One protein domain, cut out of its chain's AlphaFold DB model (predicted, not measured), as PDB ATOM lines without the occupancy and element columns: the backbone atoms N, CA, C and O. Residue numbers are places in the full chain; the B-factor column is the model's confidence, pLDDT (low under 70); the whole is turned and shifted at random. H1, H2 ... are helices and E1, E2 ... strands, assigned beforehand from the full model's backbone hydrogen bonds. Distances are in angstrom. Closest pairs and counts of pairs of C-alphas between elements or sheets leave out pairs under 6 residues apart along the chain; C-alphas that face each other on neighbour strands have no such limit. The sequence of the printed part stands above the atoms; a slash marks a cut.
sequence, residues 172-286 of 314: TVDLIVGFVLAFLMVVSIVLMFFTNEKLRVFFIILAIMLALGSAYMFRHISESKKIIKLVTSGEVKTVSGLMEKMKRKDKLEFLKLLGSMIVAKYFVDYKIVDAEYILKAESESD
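AT A GLANCE: This is residues 172 to 286 of the 314 residues of the protein "Tetratricopeptide repeat protein" of Clostridiales bacterium (UniProt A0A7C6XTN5). The domain is a long helical hairpin with a small, loosely joined head at one end. H1 and H2 lie side by side, and the longer H2 continues past the beginning of H1 to the head, where H4 crosses its line, with the short H3 and the small strand hairpin E1 and E2 nearby. The printed part has 115 residues, with four named helices and two named strands in the order H1 H2 H3 H4 E1 E2; the sheet, order E1 - E2, is antiparallel, and the class is mostly helix. The whole is loose, with a radius of gyration of the C-alphas of 19.5 A, and a rod in outline, spanning 68 by 27 by 20 A.

HOW THE PARTS SIT: H1, residues 172 to 193, and H2, residues 197 to 232, form a helical hairpin and touch, the closest C-alphas being those of Met 185 and Ala 207, 4.7 A apart. They stand at a shallow tilt of 20 degrees and run opposite ways. H3, residues 239 to 245, is close to but not clearly touching H2, the closest C-alphas being those of Ile 227 and Leu 242, 7.5 A apart, at a steep tilt of 66 degrees. H4, residues 251 to 263, touches H3 with residues 251 to 255 alone, the closest C-alphas being those of Met 243 and Lys 251, 7.5 A apart; the two are about perpendicular at 77 degrees. H4 is also about perpendicular to H2, at 85 degrees, and close but not clearly touching, with the C-alphas of Ser 224 and Met 261 closest at 7.9 A. E1, residues 270 to 273, and E2, residues 277 to 280, form an antiparallel hairpin, with N 271 and O 279 at 2.8 A and N 277 and O 273 at 2.9 A, within hydrogen-bond range. The closest C-alphas of H3 and E2 are those of Val 239 and Tyr 277, 6.2 A apart. H1 is apart from H3, H4, E1 and E2. Every O i to N i+4 pair is within hydrogen-bond range in H3 and H4, against 17 of 18 in H1 and 30 of 32 in H2.

IN THESE COORDINATES: H1 begins at C-alpha 172 (72.676, 78.254, 129.490) and is 32.6 A long from first to last C-alpha. H2 measures 53.0 A and ends at C-alpha 232 (90.553, 75.682, 137.624). H3 measures 10.0 A, H4 18.0 A, E1 9.7 A and E2 9.9 A, with E2 ending at C-alpha 280 (89.740, 70.783, 145.196).

THE WHOLE: The two C-alphas farthest apart, those of Asn 196 and Ser 285, are 68.8 A apart. The printed part has no cut and no long link. The model's mean pLDDT over the printed part is 83.4; residues 274 to 275 and 281 to 286 are under 70.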
ATOM      1  N   THR A 172      73.581  78.274 130.653       83.50
ATOM      2  CA  THR A 172      72.676  78.254 129.490       83.50
ATOM      3  C   THR A 172      71.326  78.879 129.821       83.50
ATOM      4  O   THR A 172      70.876  79.768 129.107       83.50
ATOM      5  N   VAL A 173      70.713  78.471 130.934       83.94
ATOM      6  CA  VAL A 173      69.426  79.018 131.388       83.94
ATOM      7  C   VAL A 173      69.555  80.500 131.749       83.94
ATOM      8  O   VAL A 173      68.725  81.299 131.333       83.94
ATOM      9  N   ASP A 174      70.621  80.897 132.449       83.19
ATOM     10  CA  ASP A 174      70.821  82.298 132.859       83.19
ATOM     11  C   ASP A 174      71.060  83.223 131.662       83.19
ATOM     12  O   ASP A 174      70.624  84.372 131.649       83.19
ATOM     13  N   LEU A 175      71.725  82.706 130.626       87.94
ATOM     14  CA  LEU A 175      71.959  83.404 129.368       87.94
ATOM     15  C   LEU A 175      70.660  83.555 128.563       87.94
ATOM     16  O   LEU A 175      70.415  84.626 128.012       87.94
ATOM     17  N   ILE A 176      69.790  82.537 128.562       90.19
ATOM     18  CA  ILE A 176      68.436  82.639 127.993       90.19
ATOM     19  C   ILE A 176      67.632  83.709 128.736       90.19
ATOM     20  O   ILE A 176      67.046  84.570 128.091       90.19
ATOM     21  N   VAL A 177      67.647  83.716 130.073       89.44
ATOM     22  CA  VAL A 177      66.963  84.748 130.873       89.44
ATOM     23  C   VAL A 177      67.498  86.144 130.542       89.44
ATOM     24  O   VAL A 177      66.711  87.063 130.325       89.44
ATOM     25  N   GLY A 178      68.819  86.302 130.426       90.25
ATOM     26  CA  GLY A 178      69.440  87.560 130.005       90.25
ATOM     27  C   GLY A 178      68.965  88.028 128.625       90.25
ATOM     28  O   GLY A 178      68.623  89.199 128.458       90.25
ATOM     29  N   PHE A 179      68.875  87.116 127.652       92.44
ATOM     30  CA  PHE A 179      68.348  87.428 126.321       92.44
ATOM     31  C   PHE A 179      66.852  87.733 126.321       92.44
ATOM     32  O   PHE A 179      66.433  88.643 125.612       92.44
ATOM     33  N   VAL A 180      66.048  87.041 127.130       95.12
ATOM     34  CA  VAL A 180      64.616  87.335 127.280       95.12
ATOM     35  C   VAL A 180      64.418  88.739 127.852       95.12
ATOM     36  O   VAL A 180      63.614  89.498 127.320       95.12
ATOM     37  N   LEU A 181      65.187  89.135 128.872       93.06
ATOM     38  CA  LEU A 181      65.136  90.494 129.425       93.06
ATOM     39  C   LEU A 181      65.532  91.554 128.387       93.06
ATOM     40  O   LEU A 181      64.860  92.577 128.266       93.06
ATOM     41  N   ALA A 182      66.587  91.297 127.607       92.94
ATOM     42  CA  ALA A 182      67.002  92.186 126.523       92.94
ATOM     43  C   ALA A 182      65.943  92.275 125.410       92.94
ATOM     44  O   ALA A 182      65.670  93.355 124.893       92.94
ATOM     45  N   PHE A 183      65.291  91.163 125.073       95.06
ATOM     46  CA  PHE A 183      64.197  91.140 124.108       95.06
ATOM     47  C   PHE A 183      62.982  91.932 124.609       95.06
ATOM     48  O   PHE A 183      62.447  92.762 123.878       95.06
ATOM     49  N   LEU A 184      62.586  91.757 125.874       94.62
ATOM     50  CA  LEU A 184      61.496  92.525 126.491       94.62
ATOM     51  C   LEU A 184      61.798  94.028 126.549       94.62
ATOM     52  O   LEU A 184      60.882  94.844 126.427       94.62
ATOM     53  N   MET A 185      63.070  94.406 126.691       94.69
ATOM     54  CA  MET A 185      63.504  95.797 126.578       94.69
ATOM     55  C   MET A 185      63.252  96.343 125.165       94.69
ATOM     56  O   MET A 185      62.641  97.401 125.035       94.69
ATOM     57  N   VAL A 186      63.614  95.600 124.111       93.81
ATOM     58  CA  VAL A 186      63.324  95.989 122.716       93.81
ATOM     59  C   VAL A 186      61.817  96.100 122.476       93.81
ATOM     60  O   VAL A 186      61.362  97.088 121.907       93.81
ATOM     61  N   VAL A 187      61.025  95.142 122.964       94.12
ATOM     62  CA  VAL A 187      59.557  95.196 122.870       94.12
ATOM     63  C   VAL A 187      59.007  96.444 123.570       94.12
ATOM     64  O   VAL A 187      58.161  97.136 123.006       94.12
ATOM     65  N   SER A 188      59.522  96.787 124.753       90.81
ATOM     66  CA  SER A 188      59.118  97.995 125.490       90.81
ATOM     67  C   SER A 188      59.453  99.278 124.720       90.81
ATOM     68  O   SER A 188      58.641 100.200 124.679       90.81
ATOM     69  N   ILE A 189      60.609  99.319 124.048       92.00
ATOM     70  CA  ILE A 189      61.012 100.440 123.184       92.00
ATOM     71  C   ILE A 189      60.085 100.555 121.971       92.00
ATOM     72  O   ILE A 189      59.688 101.658 121.615       92.00
ATOM     73  N   VAL A 190      59.689  99.444 121.348       93.38
ATOM     74  CA  VAL A 190      58.743  99.477 120.222       93.38
ATOM     75  C   VAL A 190      57.373  99.989 120.683       93.38
ATOM     76  O   VAL A 190      56.815 100.888 120.057       93.38
ATOM     77  N   LEU A 191      56.855  99.494 121.814       89.94
ATOM     78  CA  LEU A 191      55.563  99.919 122.376       89.94
ATOM     79  C   LEU A 191      55.530 101.407 122.765       89.94
ATOM     80  O   LEU A 191      54.475 102.042 122.699       89.94
ATOM     81  N   MET A 192      56.677 101.996 123.107       90.12
ATOM     82  CA  MET A 192      56.809 103.433 123.367       90.12
ATOM     83  C   MET A 192      56.358 104.296 122.170       90.12
ATOM     84  O   MET A 192      55.753 105.350 122.375       90.12
ATOM     85  N   PHE A 193      56.609 103.865 120.928       87.44
ATOM     86  CA  PHE A 193      56.267 104.639 119.724       87.44
ATOM     87  C   PHE A 193      54.770 104.633 119.398       87.44
ATOM     88  O   PHE A 193      54.270 105.590 118.813       87.44
ATOM     89  N   PHE A 194      54.045 103.591 119.814       88.06
ATOM     90  CA  PHE A 194      52.624 103.407 119.497       88.06
ATOM     91  C   PHE A 194      51.674 103.858 120.618       88.06
ATOM     92  O   PHE A 194      50.462 103.699 120.493       88.06
ATOM     93  N   THR A 195      52.191 104.406 121.724       87.81
ATOM     94  CA  THR A 195      51.397 104.717 122.925       87.81
ATOM     95  C   THR A 195      51.315 106.216 123.242       87.81
ATOM     96  O   THR A 195      52.158 107.024 122.841       87.81
ATOM     97  N   ASN A 196      50.256 106.582 123.975       90.25
ATOM     98  CA  ASN A 196      49.974 107.947 124.440       90.25
ATOM     99  C   ASN A 196      51.089 108.492 125.351       90.25
ATOM    100  O   ASN A 196      51.767 107.723 126.029       90.25
ATOM    101  N   GLU A 197      51.207 109.819 125.466       83.81
ATOM    102  CA  GLU A 197      52.285 110.487 126.223       83.81
ATOM    103  C   GLU A 197      52.456 109.983 127.667       83.81
ATOM    104  O   GLU A 197      53.581 109.761 128.110       83.81
ATOM    105  N   LYS A 198      51.358 109.714 128.388       83.00
ATOM    106  CA  LYS A 198      51.415 109.180 129.764       83.00
ATOM    107  C   LYS A 198      51.981 107.756 129.839       83.00
ATOM    108  O   LYS A 198      52.719 107.437 130.766       83.00
ATOM    109  N   LEU A 199      51.648 106.902 128.870       86.69
ATOM    110  CA  LEU A 199      52.138 105.517 128.797       86.69
ATOM    111  C   LEU A 199      53.561 105.449 128.233       86.69
ATOM    112  O   LEU A 199      54.334 104.576 128.615       86.69
ATOM    113  N   ARG A 200      53.936 106.416 127.392       89.94
ATOM    114  CA  ARG A 200      55.276 106.530 126.819       89.94
ATOM    115  C   ARG A 200      56.349 106.609 127.906       89.94
ATOM    116  O   ARG A 200      57.320 105.864 127.852       89.94
ATOM    117  N   VAL A 201      56.146 107.452 128.922       88.94
ATOM    118  CA  VAL A 201      57.082 107.592 130.055       88.94
ATOM    119  C   VAL A 201      57.230 106.280 130.830       88.94
ATOM    120  O   VAL A 201      58.342 105.900 131.192       88.94
ATOM    121  N   PHE A 202      56.133 105.548 131.033       92.06
ATOM    122  CA  PHE A 202      56.166 104.247 131.699       92.06
ATOM    123  C   PHE A 202      57.028 103.230 130.934       92.06
ATOM    124  O   PHE A 202      57.894 102.592 131.532       92.06
ATOM    125  N   PHE A 203      56.854 103.118 129.612       92.56
ATOM    126  CA  PHE A 203      57.650 102.198 128.793       92.56
ATOM    127  C   PHE A 203      59.133 102.582 128.719       92.56
ATOM    128  O   PHE A 203      59.978 101.689 128.670       92.56
ATOM    129  N   ILE A 204      59.467 103.877 128.794       91.31
ATOM    130  CA  ILE A 204      60.862 104.335 128.915       91.31
ATOM    131  C   ILE A 204      61.484 103.822 130.218       91.31
ATOM    132  O   ILE A 204      62.556 103.219 130.193       91.31
ATOM    133  N   ILE A 205      60.810 104.020 131.356       92.94
ATOM    134  CA  ILE A 205      61.309 103.563 132.664       92.94
ATOM    135  C   ILE A 205      61.454 102.037 132.679       92.94
ATOM    136  O   ILE A 205      62.474 101.515 133.135       92.94
ATOM    137  N   LEU A 206      60.468 101.316 132.135       94.38
ATOM    138  CA  LEU A 206      60.504  99.860 132.031       94.38
ATOM    139  C   LEU A 206      61.680  99.379 131.167       94.38
ATOM    140  O   LEU A 206      62.404  98.471 131.573       94.38
ATOM    141  N   ALA A 207      61.917 100.013 130.015       93.81
ATOM    142  CA  ALA A 207      63.045  99.690 129.148       93.81
ATOM    143  C   ALA A 207      64.391  99.908 129.859       93.81
ATOM    144  O   ALA A 207      65.267  99.049 129.770       93.81
ATOM    145  N   ILE A 208      64.541 100.997 130.623       94.56
ATOM    146  CA  ILE A 208      65.754 101.268 131.413       94.56
ATOM    147  C   ILE A 208      65.963 100.186 132.480       94.56
ATOM    148  O   ILE A 208      67.061  99.642 132.589       94.56
ATOM    149  N   MET A 209      64.925  99.826 133.237       94.06
ATOM    150  CA  MET A 209      65.021  98.783 134.267       94.06
ATOM    151  C   MET A 209      65.414  97.422 133.679       94.06
ATOM    152  O   MET A 209      66.287  96.737 134.216       94.06
ATOM    153  N   LEU A 210      64.819  97.042 132.544       94.88
ATOM    154  CA  LEU A 210      65.154  95.798 131.845       94.88
ATOM    155  C   LEU A 210      66.575  95.833 131.260       94.88
ATOM    156  O   LEU A 210      67.303  94.837 131.335       94.88
ATOM    157  N   ALA A 211      67.015  96.983 130.736       92.44
ATOM    158  CA  ALA A 211      68.385  97.184 130.270       92.44
ATOM    159  C   ALA A 211      69.400  97.013 131.410       92.44
ATOM    160  O   ALA A 211      70.362  96.259 131.270       92.44
ATOM    161  N   LEU A 212      69.158  97.637 132.566       93.12
ATOM    162  CA  LEU A 212      70.008  97.481 133.748       93.12
ATOM    163  C   LEU A 212      70.042  96.025 134.242       93.12
ATOM    164  O   LEU A 212      71.119  95.496 134.512       93.12
ATOM    165  N   GLY A 213      68.886  95.354 134.302       90.44
ATOM    166  CA  GLY A 213      68.788  93.954 134.729       90.44
ATOM    167  C   GLY A 213      69.534  92.985 133.805       90.44
ATOM    168  O   GLY A 213      70.308  92.145 134.269       90.44
ATOM    169  N   SER A 214      69.356  93.125 132.489       91.56
ATOM    170  CA  SER A 214      70.082  92.323 131.492       91.56
ATOM    171  C   SER A 214      71.595  92.565 131.552       91.56
ATOM    172  O   SER A 214      72.363  91.603 131.628       91.56
ATOM    173  N   ALA A 215      72.038  93.826 131.606       90.94
ATOM    174  CA  ALA A 215      73.452  94.176 131.724       90.94
ATOM    175  C   ALA A 215      74.089  93.598 132.999       90.94
ATOM    176  O   ALA A 215      75.190  93.042 132.941       90.94
ATOM    177  N   TYR A 216      73.382  93.668 134.132       90.88
ATOM    178  CA  TYR A 216      73.818  93.064 135.390       90.88
ATOM    179  C   TYR A 216      74.018  91.549 135.252       90.88
ATOM    180  O   TYR A 216      75.078  91.036 135.614       90.88
ATOM    181  N   MET A 217      73.052  90.837 134.662       86.69
ATOM    182  CA  MET A 217      73.138  89.386 134.458       86.69
ATOM    183  C   MET A 217      74.315  88.993 133.559       86.69
ATOM    184  O   MET A 217      75.099  88.113 133.920       86.69
ATOM    185  N   PHE A 218      74.501  89.663 132.416       88.25
ATOM    186  CA  PHE A 218      75.632  89.382 131.523       88.25
ATOM    187  C   PHE A 218      76.979  89.655 132.192       88.25
ATOM    188  O   PHE A 218      77.920  88.867 132.045       88.25
ATOM    189  N   ARG A 219      77.067  90.742 132.965       87.81
ATOM    190  CA  ARG A 219      78.259  91.057 133.748       87.81
ATOM    191  C   ARG A 219      78.538  89.976 134.791       87.81
ATOM    192  O   ARG A 219      79.660  89.479 134.835       87.81
ATOM    193  N   HIS A 220      77.532  89.573 135.565       84.25
ATOM    194  CA  HIS A 220      77.651  88.518 136.569       84.25
ATOM    195  C   HIS A 220      78.137  87.200 135.946       84.25
ATOM    196  O   HIS A 220      79.125  86.637 136.400       84.25
ATOM    197  N   ILE A 221      77.530  86.755 134.838       86.00
ATOM    198  CA  ILE A 221      77.947  85.539 134.115       86.00
ATOM    199  C   ILE A 221      79.410  85.636 133.654       86.00
ATOM    200  O   ILE A 221      80.172  84.674 133.771       86.00
ATOM    201  N   SER A 222      79.818  86.790 133.119       86.38
ATOM    202  CA  SER A 222      81.198  87.032 132.683       86.38
ATOM    203  C   SER A 222      82.187  86.967 133.852       86.38
ATOM    204  O   SER A 222      83.230  86.320 133.746       86.38
ATOM    205  N   GLU A 223      81.850  87.588 134.985       85.56
ATOM    206  CA  GLU A 223      82.657  87.549 136.207       85.56
ATOM    207  C   GLU A 223      82.780  86.122 136.756       85.56
ATOM    208  O   GLU A 223      83.893  85.658 137.013       85.56
ATOM    209  N   SER A 224      81.675  85.382 136.850       86.12
ATOM    210  CA  SER A 224      81.683  84.006 137.350       86.12
ATOM    211  C   SER A 224      82.496  83.059 136.456       86.12
ATOM    212  O   SER A 224      83.247  82.229 136.966       86.12
ATOM    213  N   LYS A 225      82.443  83.213 135.123       88.31
ATOM    214  CA  LYS A 225      83.298  82.445 134.193       88.31
ATOM    215  C   LYS A 225      84.789  82.727 134.396       88.31
ATOM    216  O   LYS A 225      85.595  81.800 134.326       88.31
ATOM    217  N   LYS A 226      85.165  83.987 134.647       89.56
ATOM    218  CA  LYS A 226      86.561  84.362 134.942       89.56
ATOM    219  C   LYS A 226      87.043  83.734 136.246       89.56
ATOM    220  O   LYS A 226      88.138  83.182 136.261       89.56
ATOM    221  N   ILE A 227      86.218  83.777 137.294       89.00
ATOM    222  CA  ILE A 227      86.508  83.145 138.588       89.00
ATOM    223  C   ILE A 227      86.783  81.652 138.402       89.00
ATOM    224  O   ILE A 227      87.841  81.179 138.806       89.00
ATOM    225  N   ILE A 228      85.875  80.936 137.730       87.56
ATOM    226  CA  ILE A 228      86.035  79.497 137.479       87.56
ATOM    227  C   ILE A 228      87.351  79.246 136.745       87.56
ATOM    228  O   ILE A 228      88.151  78.449 137.214       87.56
ATOM    229  N   LYS A 229      87.618  79.983 135.657       89.44
ATOM    230  CA  LYS A 229      88.848  79.833 134.869       89.44
ATOM    231  C   LYS A 229      90.113  80.007 135.715       89.44
ATOM    232  O   LYS A 229      90.999  79.165 135.610       89.44
ATOM    233  N   LEU A 230      90.185  81.066 136.528       87.44
ATOM    234  CA  LEU A 230      91.350  81.399 137.363       87.44
ATOM    235  C   LEU A 230      91.630  80.354 138.446       87.44
ATOM    236  O   LEU A 230      92.789  80.122 138.785       87.44
ATOM    237  N   VAL A 231      90.582  79.739 138.992       86.25
ATOM    238  CA  VAL A 231      90.752  78.704 140.015       86.25
ATOM    239  C   VAL A 231      91.040  77.343 139.379       86.25
ATOM    240  O   VAL A 231      91.963  76.654 139.805       86.25
ATOM    241  N   THR A 232      90.331  76.970 138.309       84.19
ATOM    242  CA  THR A 232      90.553  75.682 137.624       84.19
ATOM    243  C   THR A 232      91.901  75.597 136.916       84.19
ATOM    244  O   THR A 232      92.417  74.500 136.734       84.19
ATOM    245  N   SER A 233      92.489  76.731 136.516       84.06
ATOM    246  CA  SER A 233      93.841  76.768 135.943       84.06
ATOM    247  C   SER A 233      94.943  76.575 136.990       84.06
ATOM    248  O   SER A 233      96.107  76.454 136.619       84.06
ATOM    249  N   GLY A 234      94.607  76.579 138.287       77.38
ATOM    250  CA  GLY A 234      95.574  76.539 139.386       77.38
ATOM    251  C   GLY A 234      96.361  77.841 139.575       77.38
ATOM    252  O   GLY A 234      97.252  77.900 140.418       77.38
ATOM    253  N   GLU A 235      96.035  78.889 138.814       77.94
ATOM    254  CA  GLU A 235      96.711  80.190 138.852       77.94
ATOM    255  C   GLU A 235      96.424  80.952 140.154       77.94
ATOM    256  O   GLU A 235      97.218  81.788 140.585       77.94
ATOM    257  N   VAL A 236      95.277  80.674 140.780       80.81
ATOM    258  CA  VAL A 236      94.870  81.260 142.055       80.81
ATOM    259  C   VAL A 236      94.323  80.173 142.970       80.81
ATOM    260  O   VAL A 236      93.356  79.496 142.634       80.81
ATOM    261  N   LYS A 237      94.924  80.050 144.155       77.50
ATOM    262  CA  LYS A 237      94.512  79.093 145.196       77.50
ATOM    263  C   LYS A 237      93.893  79.753 146.429       77.50
ATOM    264  O   LYS A 237      93.442  79.056 147.332       77.50
ATOM    265  N   THR A 238      93.888  81.084 146.489       77.44
ATOM    266  CA  THR A 238      93.402  81.834 147.649       77.44
ATOM    267  C   THR A 238      92.332  82.851 147.272       77.44
ATOM    268  O   THR A 238      92.343  83.425 146.181       77.44
ATOM    269  N   VAL A 239      91.405  83.092 148.194       76.56
ATOM    270  CA  VAL A 239      90.334  84.079 148.076       76.56
ATOM    271  C   VAL A 239      90.933  85.478 147.971       76.56
ATOM    272  O   VAL A 239      90.509  86.232 147.099       76.56
ATOM    273  N   SER A 240      91.963  85.812 148.757       75.56
ATOM    274  CA  SER A 240      92.607  87.131 148.680       75.56
ATOM    275  C   SER A 240      93.311  87.359 147.338       75.56
ATOM    276  O   SER A 240      93.145  88.414 146.725       75.56
ATOM    277  N   GLY A 241      94.014  86.348 146.811       72.62
ATOM    278  CA  GLY A 241      94.634  86.431 145.483       72.62
ATOM    279  C   GLY A 241      93.598  86.543 144.359       72.62
ATOM    280  O   GLY A 241      93.812  87.231 143.359       72.62
ATOM    281  N   LEU A 242      92.434  85.913 144.534       84.56
ATOM    282  CA  LEU A 242      91.328  86.025 143.589       84.56
ATOM    283  C   LEU A 242      90.682  87.414 143.652       84.56
ATOM    284  O   LEU A 242      90.376  87.993 142.610       84.56
ATOM    285  N   MET A 243      90.513  87.970 144.853       82.88
ATOM    286  CA  MET A 243      89.995  89.322 145.056       82.88
ATOM    287  C   MET A 243      90.877  90.382 144.403       82.88
ATOM    288  O   MET A 243      90.338  91.292 143.776       82.88
ATOM    289  N   GLU A 244      92.201  90.248 144.490       79.38
ATOM    290  CA  GLU A 244      93.143  91.167 143.849       79.38
ATOM    291  C   GLU A 244      92.958  91.181 142.323       79.38
ATOM    292  O   GLU A 244      92.748  92.241 141.726       79.38
ATOM    293  N   LYS A 245      92.902  90.002 141.688       82.44
ATOM    294  CA  LYS A 245      92.663  89.888 140.235       82.44
ATOM    295  C   LYS A 245      91.280  90.370 139.813       82.44
ATOM    296  O   LYS A 245      91.121  90.943 138.735       82.44
ATOM    297  N   MET A 246      90.281  90.156 140.664       84.00
ATOM    298  CA  MET A 246      88.905  90.593 140.434       84.00
ATOM    299  C   MET A 246      88.651  92.043 140.878       84.00
ATOM    300  O   MET A 246      87.531  92.531 140.712       84.00
ATOM    301  N   LYS A 247      89.662  92.739 141.423       84.25
ATOM    302  CA  LYS A 247      89.579  94.100 141.981       84.25
ATOM    303  C   LYS A 247      88.435  94.268 142.998       84.25
ATOM    304  O   LYS A 247      87.707  95.261 142.971       84.25
ATOM    305  N   ARG A 248      88.247  93.283 143.881       78.69
ATOM    306  CA  ARG A 248      87.194  93.274 144.914       78.69
ATOM    307  C   ARG A 248      87.733  93.816 146.234       78.69
ATOM    308  O   ARG A 248      88.849  93.494 146.621       78.69
ATOM    309  N   LYS A 249      86.923  94.635 146.913       70.50
ATOM    310  CA  LYS A 249      87.307  95.334 148.151       70.50
ATOM    311  C   LYS A 249      86.753  94.677 149.422       70.50
ATOM    312  O   LYS A 249      87.407  94.742 150.453       70.50
ATOM    313  N   ASP A 250      85.590  94.022 149.345       75.81
ATOM    314  CA  ASP A 250      84.940  93.359 150.485       75.81
ATOM    315  C   ASP A 250      85.068  91.831 150.381       75.81
ATOM    316  O   ASP A 250      84.555  91.205 149.446       75.81
ATOM    317  N   LYS A 251      85.775  91.232 151.346       73.94
ATOM    318  CA  LYS A 251      86.033  89.789 151.396       73.94
ATOM    319  C   LYS A 251      84.799  88.993 151.794       73.94
ATOM    320  O   LYS A 251      84.583  87.913 151.255       73.94
ATOM    321  N   LEU A 252      83.970  89.517 152.692       72.38
ATOM    322  CA  LEU A 252      82.777  88.826 153.167       72.38
ATOM    323  C   LEU A 252      81.714  88.760 152.068       72.38
ATOM    324  O   LEU A 252      81.128  87.704 151.833       72.38
ATOM    325  N   GLU A 253      81.491  89.860 151.352       77.31
ATOM    326  CA  GLU A 253      80.610  89.859 150.180       77.31
ATOM    327  C   GLU A 253      81.135  88.945 149.074       77.31
ATOM    328  O   GLU A 253      80.363  88.239 148.420       77.31
ATOM    329  N   PHE A 254      82.453  88.912 148.879       82.19
ATOM    330  CA  PHE A 254      83.060  88.030 147.893       82.19
ATOM    331  C   PHE A 254      82.944  86.549 148.282       82.19
ATOM    332  O   PHE A 254      82.619  85.720 147.437       82.19
ATOM    333  N   LEU A 255      83.102  86.211 149.562       76.50
ATOM    334  CA  LEU A 255      82.864  84.863 150.079       76.50
ATOM    335  C   LEU A 255      81.402  84.439 149.934       76.50
ATOM    336  O   LEU A 255      81.143  83.302 149.547       76.50
ATOM    337  N   LYS A 256      80.441  85.343 150.169       80.00
ATOM    338  CA  LYS A 256      79.014  85.078 149.907       80.00
ATOM    339  C   LYS A 256      78.754  84.783 148.431       80.00
ATOM    340  O   LYS A 256      77.994  83.867 148.128       80.00
ATOM    341  N   LEU A 257      79.403  85.518 147.524       84.50
ATOM    342  CA  LEU A 257      79.331  85.261 146.084       84.50
ATOM    343  C   LEU A 257      79.911  83.885 145.729       84.50
ATOM    344  O   LEU A 257      79.275  83.110 145.023       84.50
ATOM    345  N   LEU A 258      81.105  83.555 146.223       84.81
ATOM    346  CA  LEU A 258      81.706  82.248 145.956       84.81
ATOM    347  C   LEU A 258      80.859  81.114 146.550       84.81
ATOM    348  O   LEU A 258      80.641  80.095 145.899       84.81
ATOM    349  N   GLY A 259      80.315  81.314 147.750       79.44
ATOM    350  CA  GLY A 259      79.395  80.385 148.393       79.44
ATOM    351  C   GLY A 259      78.127  80.150 147.583       79.44
ATOM    352  O   GLY A 259      77.754  79.001 147.354       79.44
ATOM    353  N   SER A 260      77.492  81.215 147.085       79.81
ATOM    354  CA  SER A 260      76.303  81.086 146.239       79.81
ATOM    355  C   SER A 260      76.619  80.390 144.913       79.81
ATOM    356  O   SER A 260      75.824  79.570 144.461       79.81
ATOM    357  N   MET A 261      77.802  80.618 144.330       84.38
ATOM    358  CA  MET A 261      78.270  79.907 143.133       84.38
ATOM    359  C   MET A 261      78.475  78.403 143.372       84.38
ATOM    360  O   MET A 261      78.118  77.599 142.505       84.38
ATOM    361  N   ILE A 262      79.022  78.018 144.532       81.38
ATOM    362  CA  ILE A 262      79.203  76.611 144.923       81.38
ATOM    363  C   ILE A 262      77.840  75.946 145.131       81.38
ATOM    364  O   ILE A 262      77.558  74.916 144.520       81.38
ATOM    365  N   VAL A 263      76.959  76.560 145.927       80.06
ATOM    366  CA  VAL A 263      75.609  76.042 146.213       80.06
ATOM    367  C   VAL A 263      74.776  75.911 144.934       80.06
ATOM    368  O   VAL A 263      74.094  74.906 144.735       80.06
ATOM    369  N   ALA A 264      74.870  76.885 144.028       75.12
ATOM    370  CA  ALA A 264      74.171  76.872 142.744       75.12
ATOM    371  C   ALA A 264      74.819  75.955 141.683       75.12
ATOM    372  O   ALA A 264      74.338  75.898 140.549       75.12
ATOM    373  N   LYS A 265      75.872  75.210 142.050       79.38
ATOM    374  CA  LYS A 265      76.583  74.231 141.208       79.38
ATOM    375  C   LYS A 265      77.299  74.816 139.988       79.38
ATOM    376  O   LYS A 265      77.626  74.070 139.069       79.38
ATOM    377  N   TYR A 266      77.577  76.118 139.966       81.44
ATOM    378  CA  TYR A 266      78.450  76.710 138.943       81.44
ATOM    379  C   TYR A 266      79.929  76.453 139.243       81.44
ATOM    380  O   TYR A 266      80.756  76.468 138.334       81.44
ATOM    381  N   PHE A 267      80.258  76.220 140.514       81.56
ATOM    382  CA  PHE A 267      81.612  75.964 140.987       81.56
ATOM    383  C   PHE A 267      81.639  74.661 141.804       81.56
ATOM    384  O   PHE A 267      81.375  74.651 143.003       81.56
ATOM    385  N   VAL A 268      81.857  73.545 141.106       80.69
ATOM    386  CA  VAL A 268      81.771  72.168 141.632       80.69
ATOM    387  C   VAL A 268      83.165  71.648 141.972       80.69
ATOM    388  O   VAL A 268      84.136  72.073 141.359       80.69
ATOM    389  N   ASP A 269      83.257  70.738 142.942       79.31
ATOM    390  CA  ASP A 269      84.502  70.088 143.380       79.31
ATOM    391  C   ASP A 269      85.521  71.018 144.042       79.31
ATOM    392  O   ASP A 269      86.639  70.592 144.311       79.31
ATOM    393  N   TYR A 270      85.139  72.252 144.376       84.06
ATOM    394  CA  TYR A 270      85.966  73.171 145.155       84.06
ATOM    395  C   TYR A 270      85.309  73.490 146.496       84.06
ATOM    396  O   TYR A 270      84.116  73.789 146.563       84.06
ATOM    397  N   LYS A 271      86.101  73.424 147.566       81.62
ATOM    398  CA  LYS A 271      85.745  73.877 148.911       81.62
ATOM    399  C   LYS A 271      86.536  75.129 149.258       81.62
ATOM    400  O   LYS A 271      87.681  75.276 148.834       81.62
ATOM    401  N   ILE A 272      85.926  76.007 150.043       82.00
ATOM    402  CA  ILE A 272      86.638  77.132 150.655       82.00
ATOM    403  C   ILE A 272      86.907  76.758 152.099       82.00
ATOM    404  O   ILE A 272      85.975  76.351 152.784       82.00
ATOM    405  N   VAL A 273      88.155  76.863 152.538       74.69
ATOM    406  CA  VAL A 273      88.598  76.523 153.895       74.69
ATOM    407  C   VAL A 273      89.188  77.769 154.543       74.69
ATOM    408  O   VAL A 273      89.873  78.550 153.877       74.69
ATOM    409  N   ASP A 274      88.889  77.969 155.826       67.00
ATOM    410  CA  ASP A 274      89.376  79.098 156.631       67.00
ATOM    411  C   ASP A 274      89.092  80.471 155.990       67.00
ATOM    412  O   ASP A 274      89.876  81.410 156.123       67.00
ATOM    413  N   ALA A 275      87.995  80.573 155.223       67.44
ATOM    414  CA  ALA A 275      87.625  81.767 154.459       67.44
ATOM    415  C   ALA A 275      88.725  82.296 153.503       67.44
ATOM    416  O   ALA A 275      88.648  83.438 153.042       67.44
ATOM    417  N   GLU A 276      89.745  81.490 153.192       74.06
ATOM    418  CA  GLU A 276      90.934  81.929 152.459       74.06
ATOM    419  C   GLU A 276      91.371  80.939 151.388       74.06
ATOM    420  O   GLU A 276      91.672  81.357 150.276       74.06
ATOM    421  N   TYR A 277      91.407  79.643 151.670       75.00
ATOM    422  CA  TYR A 277      91.950  78.662 150.734       75.00
ATOM    423  C   TYR A 277      90.850  78.084 149.859       75.00
ATOM    424  O   TYR A 277      89.818  77.660 150.369       75.00
ATOM    425  N   ILE A 278      91.077  78.030 148.548       82.62
ATOM    426  CA  ILE A 278      90.176  77.387 147.590       82.62
ATOM    427  C   ILE A 278      90.825  76.074 147.158       82.62
ATOM    428  O   ILE A 278      91.826  76.068 146.443       82.62
ATOM    429  N   LEU A 279      90.265  74.956 147.616       79.12
ATOM    430  CA  LEU A 279      90.851  73.625 147.464       79.12
ATOM    431  C   LEU A 279      89.932  72.722 146.661       79.12
ATOM    432  O   LEU A 279      88.714  72.770 146.829       79.12
ATOM    433  N   LYS A 280      90.511  71.842 145.843       81.62
ATOM    434  CA  LYS A 280      89.740  70.783 145.196       81.62
ATOM    435  C   LYS A 280      89.345  69.735 146.247       81.62
ATOM    436  O   LYS A 280      90.141  69.375 147.108       81.62
ATOM    437  N   ALA A 281      88.112  69.242 146.210       66.38
ATOM    438  CA  ALA A 281      87.542  68.375 147.244       66.38
ATOM    439  C   ALA A 281      88.185  66.972 147.331       66.38
ATOM    440  O   ALA A 281      87.930  66.260 148.294       66.38
ATOM    441  N   GLU A 282      89.010  66.586 146.354       61.69
ATOM    442  CA  GLU A 282      89.681  65.277 146.272       61.69
ATOM    443  C   GLU A 282      91.033  65.217 147.016       61.69
ATOM    444  O   GLU A 282      91.591  64.135 147.152       61.69
ATOM    445  N   SER A 283      91.566  66.340 147.516       50.81
ATOM    446  CA  SER A 283      92.931  66.433 148.070       50.81
ATOM    447  C   SER A 283      92.954  66.741 149.575       50.81
ATOM    448  O   SER A 283      93.535  67.733 150.017       50.81
ATOM    449  N   GLU A 284      92.288  65.923 150.392       46.16
ATOM    450  CA  GLU A 284      92.283  66.109 151.856       46.16
ATOM    451  C   GLU A 284      93.677  65.878 152.485       46.16
ATOM    452  O   GLU A 284      93.977  66.451 153.528       46.16
ATOM    453  N   SER A 285      94.567  65.146 151.797       48.56
ATOM    454  CA  SER A 285      95.980  64.940 152.162       48.56
ATOM    455  C   SER A 285      96.879  66.167 151.964       48.56
ATOM    456  O   SER A 285      97.856  66.333 152.689       48.56
ATOM    457  N   ASP A 286      96.555  67.044 151.010       47.50
ATOM    458  CA  ASP A 286      97.454  68.129 150.588       47.50
ATOM    459  C   ASP A 286      97.345  69.365 151.499       47.50
ATOM    460  O   ASP A 286      98.275  70.169 151.578       47.50
TER     461      ASP A 286